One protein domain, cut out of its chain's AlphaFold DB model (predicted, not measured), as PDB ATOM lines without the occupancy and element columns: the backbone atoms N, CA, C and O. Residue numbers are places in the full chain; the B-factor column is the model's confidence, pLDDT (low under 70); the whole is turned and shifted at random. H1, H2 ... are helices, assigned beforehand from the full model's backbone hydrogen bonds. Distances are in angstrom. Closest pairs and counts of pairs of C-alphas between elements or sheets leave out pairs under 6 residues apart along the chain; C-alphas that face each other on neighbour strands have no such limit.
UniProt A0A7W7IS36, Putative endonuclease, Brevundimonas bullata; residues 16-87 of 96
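What this domain is: This is residues 16 to 87 of the 96 residues of the protein "Putative endonuclease" of Brevundimonas bullata (UniProt A0A7W7IS36). Short helices stand in two loose groups, H1, H2 and H5 on one side and H3 with H4 on the other, bridged by residues 34 to 47 and by the link from H4 to H5. The printed part has 72 residues with five named helices, H1 to H5 in chain order, and no named strand: all helix. It is only just compact, close to loose, with a radius of gyration of the C-alphas of 13.4 A and spans of 28 by 26 by 26 A.

Where its parts are: H1, residues 16 to 24, begins at C-alpha 16 (24.750, -23.619, 9.781) and is 12.0 A long. H2 is residues 30 to 33. H3, residues 48 to 60, is 18.7 A long; H4, residues 63 to 73, 16.0 A. H5, residues 80 to 85, ends at C-alpha 85 (21.295, -17.681, 14.227).

How they stand to each other: H1 and H2 are close but not clearly touching, the closest C-alphas, of His 22 and Ser 31, 6.3 A apart. So are H1 and H5, Val 19 to Trp 81 at 7.7 A between C-alphas, at a steep tilt of 59 degrees, opposite ways. H3 and H4 are likewise close but not clearly touching, Leu 58 to Lys 66 at 7.3 A between C-alphas, at a steep tilt of 54 degrees, opposite ways. H1 and H3 are apart. Every O i to N i+4 pair is within hydrogen-bond range in H1, H3, H4 and H5; H2 is too short for one.

The domain as a whole: The C-alphas farthest apart, of Arg 60 and Ser 87, are 34.2 A apart. The printed part has no cut; the link from H2 to H3 is long. pLDDT is under 70 in residues 23 to 37 and 82 to 87.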
ATOM      1  N   LEU A  16      26.109 -23.341   9.324       78.25
ATOM      2  CA  LEU A  16      24.750 -23.619   9.781       78.25
ATOM      3  C   LEU A  16      24.513 -25.126   9.880       78.25
ATOM      4  O   LEU A  16      24.227 -25.640  10.965       78.25
ATOM      5  N   GLY A  17      24.729 -25.841   8.775       77.75
ATOM      6  CA  GLY A  17      24.569 -27.288   8.729       77.75
ATOM      7  C   GLY A  17      25.535 -28.004   9.666       77.75
ATOM      8  O   GLY A  17      25.142 -28.958  10.335       77.75
ATOM      9  N   ARG A  18      26.780 -27.524   9.815       80.12
ATOM     10  CA  ARG A  18      27.735 -28.125  10.762       80.12
ATOM     11  C   ARG A  18      27.264 -27.986  12.210       80.12
ATOM     12  O   ARG A  18      27.312 -28.966  12.953       80.12
ATOM     13  N   VAL A  19      26.817 -26.805  12.635       78.75
ATOM     14  CA  VAL A  19      26.354 -26.603  14.017       78.75
ATOM     15  C   VAL A  19      25.081 -27.403  14.290       78.75
ATOM     16  O   VAL A  19      24.994 -28.050  15.335       78.75
ATOM     17  N   GLN A  20      24.140 -27.435  13.342       75.25
ATOM     18  CA  GLN A  20      22.937 -28.268  13.430       75.25
ATOM     19  C   GLN A  20      23.292 -29.755  13.556       75.25
ATOM     20  O   GLN A  20      22.904 -30.383  14.535       75.25
ATOM     21  N   GLN A  21      24.153 -30.294  12.684       73.62
ATOM     22  CA  GLN A  21      24.623 -31.688  12.769       73.62
ATOM     23  C   GLN A  21      25.254 -32.027  14.132       73.62
ATOM     24  O   GLN A  21      25.052 -33.119  14.669       73.62
ATOM     25  N   HIS A  22      26.022 -31.097  14.711       71.81
ATOM     26  CA  HIS A  22      26.614 -31.267  16.040       71.81
ATOM     27  C   HIS A  22      25.566 -31.242  17.167       71.81
ATOM     28  O   HIS A  22      25.700 -31.985  18.145       71.81
ATOM     29  N   ARG A  23      24.527 -30.408  17.053       69.94
ATOM     30  CA  ARG A  23      23.452 -30.273  18.052       69.94
ATOM     31  C   ARG A  23      22.454 -31.425  18.008       69.94
ATOM     32  O   ARG A  23      22.086 -31.935  19.071       69.94
ATOM     33  N   ASP A  24      22.096 -31.850  16.803       69.06
ATOM     34  CA  ASP A  24      21.118 -32.903  16.525       69.06
ATOM     35  C   ASP A  24      21.710 -34.305  16.719       69.06
ATOM     36  O   ASP A  24      20.985 -35.297  16.728       69.06
ATOM     37  N   ARG A  25      23.034 -34.397  16.935       62.91
ATOM     38  CA  ARG A  25      23.787 -35.655  17.097       62.91
ATOM     39  C   ARG A  25      23.587 -36.618  15.922       62.91
ATOM     40  O   ARG A  25      23.721 -37.828  16.089       62.91
ATOM     41  N   THR A  26      23.302 -36.087  14.735       53.84
ATOM     42  CA  THR A  26      22.909 -36.863  13.550       53.84
ATOM     43  C   THR A  26      24.018 -37.804  13.066       53.84
ATOM     44  O   THR A  26      23.739 -38.790  12.395       53.84
ATOM     45  N   TYR A  27      25.272 -37.554  13.462       50.78
ATOM     46  CA  TYR A  27      26.380 -38.494  13.296       50.78
ATOM     47  C   TYR A  27      26.740 -39.182  14.619       50.78
ATOM     48  O   TYR A  27      27.135 -38.539  15.597       50.78
ATOM     49  N   SER A  28      26.705 -40.517  14.615       45.12
ATOM     50  CA  SER A  28      27.320 -41.365  15.637       45.12
ATOM     51  C   SER A  28      28.854 -41.251  15.561       45.12
ATOM     52  O   SER A  28      29.525 -42.064  14.931       45.12
ATOM     53  N   GLY A  29      29.425 -40.201  16.154       58.94
ATOM     54  CA  GLY A  29      30.871 -39.948  16.189       58.94
ATOM     55  C   GLY A  29      31.298 -39.024  17.339       58.94
ATOM     56  O   GLY A  29      30.459 -38.571  18.118       58.94
ATOM     57  N   PHE A  30      32.604 -38.734  17.439       51.78
ATOM     58  CA  PHE A  30      33.295 -38.044  18.555       51.78
ATOM     59  C   PHE A  30      32.565 -36.802  19.124       51.78
ATOM     60  O   PHE A  30      32.589 -36.565  20.330       51.78
ATOM     61  N   SER A  31      31.861 -36.034  18.285       47.31
ATOM     62  CA  SER A  31      31.052 -34.864  18.667       47.31
ATOM     63  C   SER A  31      29.874 -35.195  19.602       47.31
ATOM     64  O   SER A  31      29.573 -34.423  20.514       47.31
ATOM     65  N   SER A  32      29.242 -36.358  19.409       50.12
ATOM     66  CA  SER A  32      28.154 -36.886  20.249       50.12
ATOM     67  C   SER A  32      28.677 -37.375  21.604       50.12
ATOM     68  O   SER A  32      28.056 -37.138  22.639       50.12
ATOM     69  N   GLN A  33      29.878 -37.964  21.607       45.62
ATOM     70  CA  GLN A  33      30.500 -38.577  22.783       45.62
ATOM     71  C   GLN A  33      30.944 -37.550  23.845       45.62
ATOM     72  O   GLN A  33      31.009 -37.886  25.024       45.62
ATOM     73  N   TRP A  34      31.196 -36.294  23.450       49.09
ATOM     74  CA  TRP A  34      31.668 -35.224  24.349       49.09
ATOM     75  C   TRP A  34      30.683 -34.062  24.551       49.09
ATOM     76  O   TRP A  34      31.020 -33.091  25.225       49.09
ATOM     77  N   GLY A  35      29.472 -34.127  23.983       54.12
ATOM     78  CA  GLY A  35      28.450 -33.092  24.194       54.12
ATOM     79  C   GLY A  35      28.863 -31.695  23.710       54.12
ATOM     80  O   GLY A  35      28.440 -30.691  24.285       54.12
ATOM     81  N   LEU A  36      29.691 -31.620  22.663       62.69
ATOM     82  CA  LEU A  36      30.205 -30.370  22.094       62.69
ATOM     83  C   LEU A  36      29.102 -29.641  21.318       62.69
ATOM     84  O   LEU A  36      28.994 -29.762  20.102       62.69
ATOM     85  N   ARG A  37      28.255 -28.916  22.054       67.00
ATOM     86  CA  ARG A  37      27.044 -28.260  21.531       67.00
ATOM     87  C   ARG A  37      27.171 -26.749  21.359       67.00
ATOM     88  O   ARG A  37      26.289 -26.148  20.756       67.00
ATOM     89  N   ARG A  38      28.221 -26.148  21.926       76.69
ATOM     90  CA  ARG A  38      28.370 -24.695  22.008       76.69
ATOM     91  C   ARG A  38      29.346 -24.187  20.961       76.69
ATOM     92  O   ARG A  38      30.514 -24.582  20.977       76.69
ATOM     93  N   LEU A  39      28.886 -23.276  20.113       85.94
ATOM     94  CA  LEU A  39      29.762 -22.509  19.240       85.94
ATOM     95  C   LEU A  39      30.278 -21.310  20.034       85.94
ATOM     96  O   LEU A  39      29.537 -20.375  20.294       85.94
ATOM     97  N   VAL A  40      31.540 -21.339  20.458       86.94
ATOM     98  CA  VAL A  40      32.122 -20.244  21.263       86.94
ATOM     99  C   VAL A  40      32.974 -19.277  20.448       86.94
ATOM    100  O   VAL A  40      33.265 -18.186  20.929       86.94
ATOM    101  N   TRP A  41      33.393 -19.677  19.246       88.50
ATOM    102  CA  TRP A  41      34.195 -18.864  18.339       88.50
ATOM    103  C   TRP A  41      34.097 -19.393  16.903       88.50
ATOM    104  O   TRP A  41      34.086 -20.610  16.699       88.50
ATOM    105  N   TYR A  42      34.060 -18.489  15.927       89.50
ATOM    106  CA  TYR A  42      34.204 -18.784  14.503       89.50
ATOM    107  C   TYR A  42      34.863 -17.597  13.792       89.50
ATOM    108  O   TYR A  42      34.839 -16.481  14.304       89.50
ATOM    109  N   GLN A  43      35.433 -17.852  12.615       87.44
ATOM    110  CA  GLN A  43      35.972 -16.832  11.718       87.44
ATOM    111  C   GLN A  43      35.551 -17.162  10.293       87.44
ATOM    112  O   GLN A  43      35.662 -18.315   9.869       87.44
ATOM    113  N   VAL A  44      35.089 -16.145   9.570       88.12
ATOM    114  CA  VAL A  44      34.810 -16.233   8.134       88.12
ATOM    115  C   VAL A  44      36.069 -15.826   7.374       88.12
ATOM    116  O   VAL A  44      36.756 -14.885   7.773       88.12
ATOM    117  N   PHE A  45      36.373 -16.568   6.313       87.88
ATOM    118  CA  PHE A  45      37.460 -16.293   5.379       87.88
ATOM    119  C   PHE A  45      36.873 -16.224   3.970       87.88
ATOM    120  O   PHE A  45      35.948 -16.979   3.666       87.88
ATOM    121  N   ASP A  46      37.433 -15.362   3.125       88.56
ATOM    122  CA  ASP A  46      36.978 -15.183   1.739       88.56
ATOM    123  C   ASP A  46      37.338 -16.378   0.843       88.56
ATOM    124  O   ASP A  46      36.682 -16.634  -0.166       88.56
ATOM    125  N   ASP A  47      38.364 -17.139   1.226       90.56
ATOM    126  CA  ASP A  47      38.838 -18.299   0.489       90.56
ATOM    127  C   ASP A  47      39.072 -19.522   1.398       90.56
ATOM    128  O   ASP A  47      39.431 -19.433   2.580       90.56
ATOM    129  N   ALA A  48      38.857 -20.707   0.823       88.38
ATOM    130  CA  ALA A  48      38.981 -21.971   1.542       88.38
ATOM    131  C   ALA A  48      40.429 -22.279   1.956       88.38
ATOM    132  O   ALA A  48      40.650 -22.928   2.982       88.38
ATOM    133  N   GLU A  49      41.422 -21.825   1.189       93.38
ATOM    134  CA  GLU A  49      42.831 -22.088   1.472       93.38
ATOM    135  C   GLU A  49      43.280 -21.360   2.748       93.38
ATOM    136  O   GLU A  49      43.879 -21.978   3.635       93.38
ATOM    137  N   SER A  50      42.910 -20.091   2.902       92.19
ATOM    138  CA  SER A  50      43.111 -19.290   4.108       92.19
ATOM    139  C   SER A  50      42.460 -19.939   5.320       92.19
ATOM    140  O   SER A  50      43.114 -20.079   6.361       92.19
ATOM    141  N   ALA A  51      41.218 -20.416   5.179       90.38
ATOM    142  CA  ALA A  51      40.513 -21.114   6.248       90.38
ATOM    143  C   ALA A  51      41.239 -22.405   6.668       90.38
ATOM    144  O   ALA A  51      41.464 -22.642   7.858       90.38
ATOM    145  N   ILE A  52      41.682 -23.221   5.705       91.12
ATOM    146  CA  ILE A  52      42.424 -24.467   5.958       91.12
ATOM    147  C   ILE A  52      43.788 -24.176   6.595       91.12
ATOM    148  O   ILE A  52      44.193 -24.845   7.551       91.12
ATOM    149  N   ASN A  53      44.515 -23.178   6.099       93.19
ATOM    150  CA  ASN A  53      45.816 -22.790   6.637       93.19
ATOM    151  C   ASN A  53      45.688 -22.225   8.055       93.19
ATOM    152  O   ASN A  53      46.521 -22.507   8.923       93.19
ATOM    153  N   PHE A  54      44.631 -21.465   8.334       91.88
ATOM    154  CA  PHE A  54      44.306 -21.029   9.684       91.88
ATOM    155  C   PHE A  54      43.955 -22.211  10.598       91.88
ATOM    156  O   PHE A  54      44.532 -22.322  11.677       91.88
ATOM    157  N   GLU A  55      43.112 -23.146  10.153       92.44
ATOM    158  CA  GLU A  55      42.747 -24.348  10.912       92.44
ATOM    159  C   GLU A  55      43.983 -25.202  11.258       92.44
ATOM    160  O   GLU A  55      44.169 -25.596  12.412       92.44
ATOM    161  N   LYS A  56      44.882 -25.432  10.291       91.62
ATOM    162  CA  LYS A  56      46.153 -26.151  10.498       91.62
ATOM    163  C   LYS A  56      47.038 -25.466  11.539       91.62
ATOM    164  O   LYS A  56      47.592 -26.145  12.409       91.62
ATOM    165  N   ARG A  57      47.168 -24.136  11.477       92.06
ATOM    166  CA  ARG A  57      47.913 -23.348  12.475       92.06
ATOM    167  C   ARG A  57      47.263 -23.469  13.847       92.06
ATOM    168  O   ARG A  57      47.939 -23.835  14.806       92.06
ATOM    169  N   LEU A  58      45.952 -23.250  13.918       89.88
ATOM    170  CA  LEU A  58      45.191 -23.289  15.157       89.88
ATOM    171  C   LEU A  58      45.280 -24.671  15.806       89.88
ATOM    172  O   LEU A  58      45.540 -24.755  16.999       89.88
ATOM    173  N   LYS A  59      45.182 -25.770  15.046       86.69
ATOM    174  CA  LYS A  59      45.351 -27.141  15.563       86.69
ATOM    175  C   LYS A  59      46.674 -27.323  16.318       86.69
ATOM    176  O   LYS A  59      46.645 -27.932  17.389       86.69
ATOM    177  N   ARG A  60      47.773 -26.718  15.844       89.62
ATOM    178  CA  ARG A  60      49.111 -26.765  16.473       89.62
ATOM    179  C   ARG A  60      49.274 -25.860  17.697       89.62
ATOM    180  O   ARG A  60      50.241 -26.020  18.436       89.62
ATOM    181  N   TRP A  61      48.369 -24.913  17.934       90.50
ATOM    182  CA  TRP A  61      48.486 -24.008  19.075       90.50
ATOM    183  C   TRP A  61      48.306 -24.725  20.409       90.50
ATOM    184  O   TRP A  61      47.488 -25.647  20.547       90.50
ATOM    185  N   ARG A  62      49.018 -24.218  21.424       88.38
ATOM    186  CA  ARG A  62      48.806 -24.612  22.817       88.38
ATOM    187  C   ARG A  62      47.352 -24.356  23.197       88.38
ATOM    188  O   ARG A  62      46.744 -23.365  22.793       88.38
ATOM    189  N   ARG A  63      46.806 -25.257  24.011       85.19
ATOM    190  CA  ARG A  63      45.417 -25.203  24.484       85.19
ATOM    191  C   ARG A  63      45.064 -23.838  25.090       85.19
ATOM    192  O   ARG A  63      43.989 -23.321  24.813       85.19
ATOM    193  N   ASP A  64      45.984 -23.235  25.838       86.62
ATOM    194  CA  ASP A  64      45.764 -21.944  26.498       86.62
ATOM    195  C   ASP A  64      45.611 -20.786  25.514       86.62
ATOM    196  O   ASP A  64      44.794 -19.903  25.737       86.62
ATOM    197  N   TRP A  65      46.322 -20.810  24.385       88.75
ATOM    198  CA  TRP A  65      46.201 -19.767  23.362       88.75
ATOM    199  C   TRP A  65      44.867 -19.847  22.630       88.75
ATOM    200  O   TRP A  65      44.265 -18.820  22.331       88.75
ATOM    201  N   LYS A  66      44.373 -21.068  22.395       86.62
ATOM    202  CA  LYS A  66      43.026 -21.283  21.848       86.62
ATOM    203  C   LYS A  66      41.973 -20.698  22.786       86.62
ATOM    204  O   LYS A  66      41.084 -19.990  22.333       86.62
ATOM    205  N   PHE A  67      42.099 -20.947  24.093       85.38
ATOM    206  CA  PHE A  67      41.190 -20.354  25.072       85.38
ATOM    207  C   PHE A  67      41.331 -18.843  25.172       85.38
ATOM    208  O   PHE A  67      40.306 -18.184  25.209       85.38
ATOM    209  N   GLY A  68      42.546 -18.296  25.133       87.31
ATOM    210  CA  GLY A  68      42.753 -16.850  25.119       87.31
ATOM    211  C   GLY A  68      42.126 -16.181  23.894       87.31
ATOM    212  O   GLY A  68      41.633 -15.063  23.983       87.31
ATOM    213  N   LEU A  69      42.085 -16.865  22.747       88.00
ATOM    214  CA  LEU A  69      41.392 -16.358  21.564       88.00
ATOM    215  C   LEU A  69      39.872 -16.308  21.777       88.00
ATOM    216  O   LEU A  69      39.261 -15.280  21.504       88.00
ATOM    217  N   VAL A  70      39.290 -17.367  22.349       86.25
ATOM    218  CA  VAL A  70      37.870 -17.382  22.736       86.25
ATOM    219  C   VAL A  70      37.574 -16.326  23.802       86.25
ATOM    220  O   VAL A  70      36.621 -15.586  23.653       86.25
ATOM    221  N   GLU A  71      38.386 -16.217  24.852       86.19
ATOM    222  CA  GLU A  71      38.163 -15.296  25.977       86.19
ATOM    223  C   GLU A  71      38.265 -13.825  25.567       86.19
ATOM    224  O   GLU A  71      37.567 -12.994  26.135       86.19
ATOM    225  N   ARG A  72      39.094 -13.498  24.567       86.56
ATOM    226  CA  ARG A  72      39.174 -12.134  24.026       86.56
ATOM    227  C   ARG A  72      37.934 -11.738  23.228       86.56
ATOM    228  O   ARG A  72      37.517 -10.593  23.320       86.56
ATOM    229  N   MET A  73      37.368 -12.665  22.455       84.88
ATOM    230  CA  MET A  73      36.229 -12.385  21.564       84.88
ATOM    231  C   MET A  73      34.871 -12.650  22.220       84.88
ATOM    232  O   MET A  73      33.867 -12.055  21.858       84.88
ATOM    233  N   ASN A  74      34.836 -13.589  23.157       85.19
ATOM    234  CA  ASN A  74      33.643 -14.100  23.812       85.19
ATOM    235  C   ASN A  74      33.983 -14.435  25.282       85.19
ATOM    236  O   ASN A  74      34.072 -15.614  25.655       85.19
ATOM    237  N   PRO A  75      34.236 -13.409  26.119       83.12
ATOM    238  CA  PRO A  75      34.662 -13.578  27.514       83.12
ATOM    239  C   PRO A  75      33.640 -14.352  28.354       83.12
ATOM    240  O   PRO A  75      34.015 -15.205  29.165       83.12
ATOM    241  N   GLU A  76      32.350 -14.141  28.091       80.69
ATOM    242  CA  GLU A  76      31.249 -14.848  28.755       80.69
ATOM    243  C   GLU A  76      31.040 -16.278  28.229       80.69
ATOM    244  O   GLU A  76      30.315 -17.077  28.832       80.69
ATOM    245  N   ARG A  77      31.750 -16.660  27.155       77.38
ATOM    246  CA  ARG A  77      31.657 -17.970  26.491       77.38
ATOM    247  C   ARG A  77      30.213 -18.306  26.134       77.38
ATOM    248  O   ARG A  77      29.767 -19.445  26.338       77.38
ATOM    249  N   GLU A  78      29.494 -17.312  25.630       81.31
ATOM    250  CA  GLU A  78      28.131 -17.454  25.143       81.31
ATOM    251  C   GLU A  78      28.088 -18.395  23.943       81.31
ATOM    252  O   GLU A  78      29.093 -18.622  23.260       81.31
ATOM    253  N   ASP A  79      26.922 -18.994  23.714       84.12
ATOM    254  CA  ASP A  79      26.707 -19.768  22.502       84.12
ATOM    255  C   ASP A  79      26.420 -18.814  21.346       84.12
ATOM    256  O   ASP A  79      25.297 -18.335  21.183       84.12
ATOM    257  N   LEU A  80      27.441 -18.566  20.528       82.50
ATOM    258  CA  LEU A  80      27.339 -17.722  19.341       82.50
ATOM    259  C   LEU A  80      26.305 -18.258  18.355       82.50
ATOM    260  O   LEU A  80      25.820 -17.504  17.523       82.50
ATOM    261  N   TRP A  81      25.927 -19.537  18.450       77.94
ATOM    262  CA  TRP A  81      24.798 -20.034  17.680       77.94
ATOM    263  C   TRP A  81      23.479 -19.357  18.064       77.94
ATOM    264  O   TRP A  81      22.740 -18.897  17.201       77.94
ATOM    265  N   GLU A  82      23.165 -19.326  19.362       69.56
ATOM    266  CA  GLU A  82      21.915 -18.734  19.847       69.56
ATOM    267  C   GLU A  82      21.904 -17.231  19.561       69.56
ATOM    268  O   GLU A  82      20.881 -16.703  19.135       69.56
ATOM    269  N   ALA A  83      23.061 -16.581  19.726       69.50
ATOM    270  CA  ALA A  83      23.224 -15.154  19.487       69.50
ATOM    271  C   ALA A  83      23.140 -14.767  17.998       69.50
ATOM    272  O   ALA A  83      22.529 -13.755  17.682       69.50
ATOM    273  N   ALA A  84      23.735 -15.550  17.089       66.75
ATOM    274  CA  ALA A  84      23.850 -15.173  15.674       66.75
ATOM    275  C   ALA A  84      22.788 -15.797  14.754       66.75
ATOM    276  O   ALA A  84      22.557 -15.276  13.669       66.75
ATOM    277  N   PHE A  85      22.156 -16.912  15.141       65.00
ATOM    278  CA  PHE A  85      21.295 -17.681  14.227       65.00
ATOM    279  C   PHE A  85      19.882 -17.934  14.744       65.00
ATOM    280  O   PHE A  85      19.039 -18.404  13.983       65.00
ATOM    281  N   LYS A  86      19.601 -17.661  16.023       57.25
ATOM    282  CA  LYS A  86      18.277 -17.914  16.603       57.25
ATOM    283  C   LYS A  86      17.429 -16.656  16.782       57.25
ATOM    284  O   LYS A  86      16.226 -16.805  16.979       57.25
ATOM    285  N   SER A  87      18.019 -15.455  16.715       49.84
ATOM    286  CA  SER A  87      17.253 -14.211  16.858       49.84
ATOM    287  C   SER A  87      16.596 -13.748  15.557       49.84
ATOM    288  O   SER A  87      15.466 -13.287  15.641       49.84
TER     289      SER A  87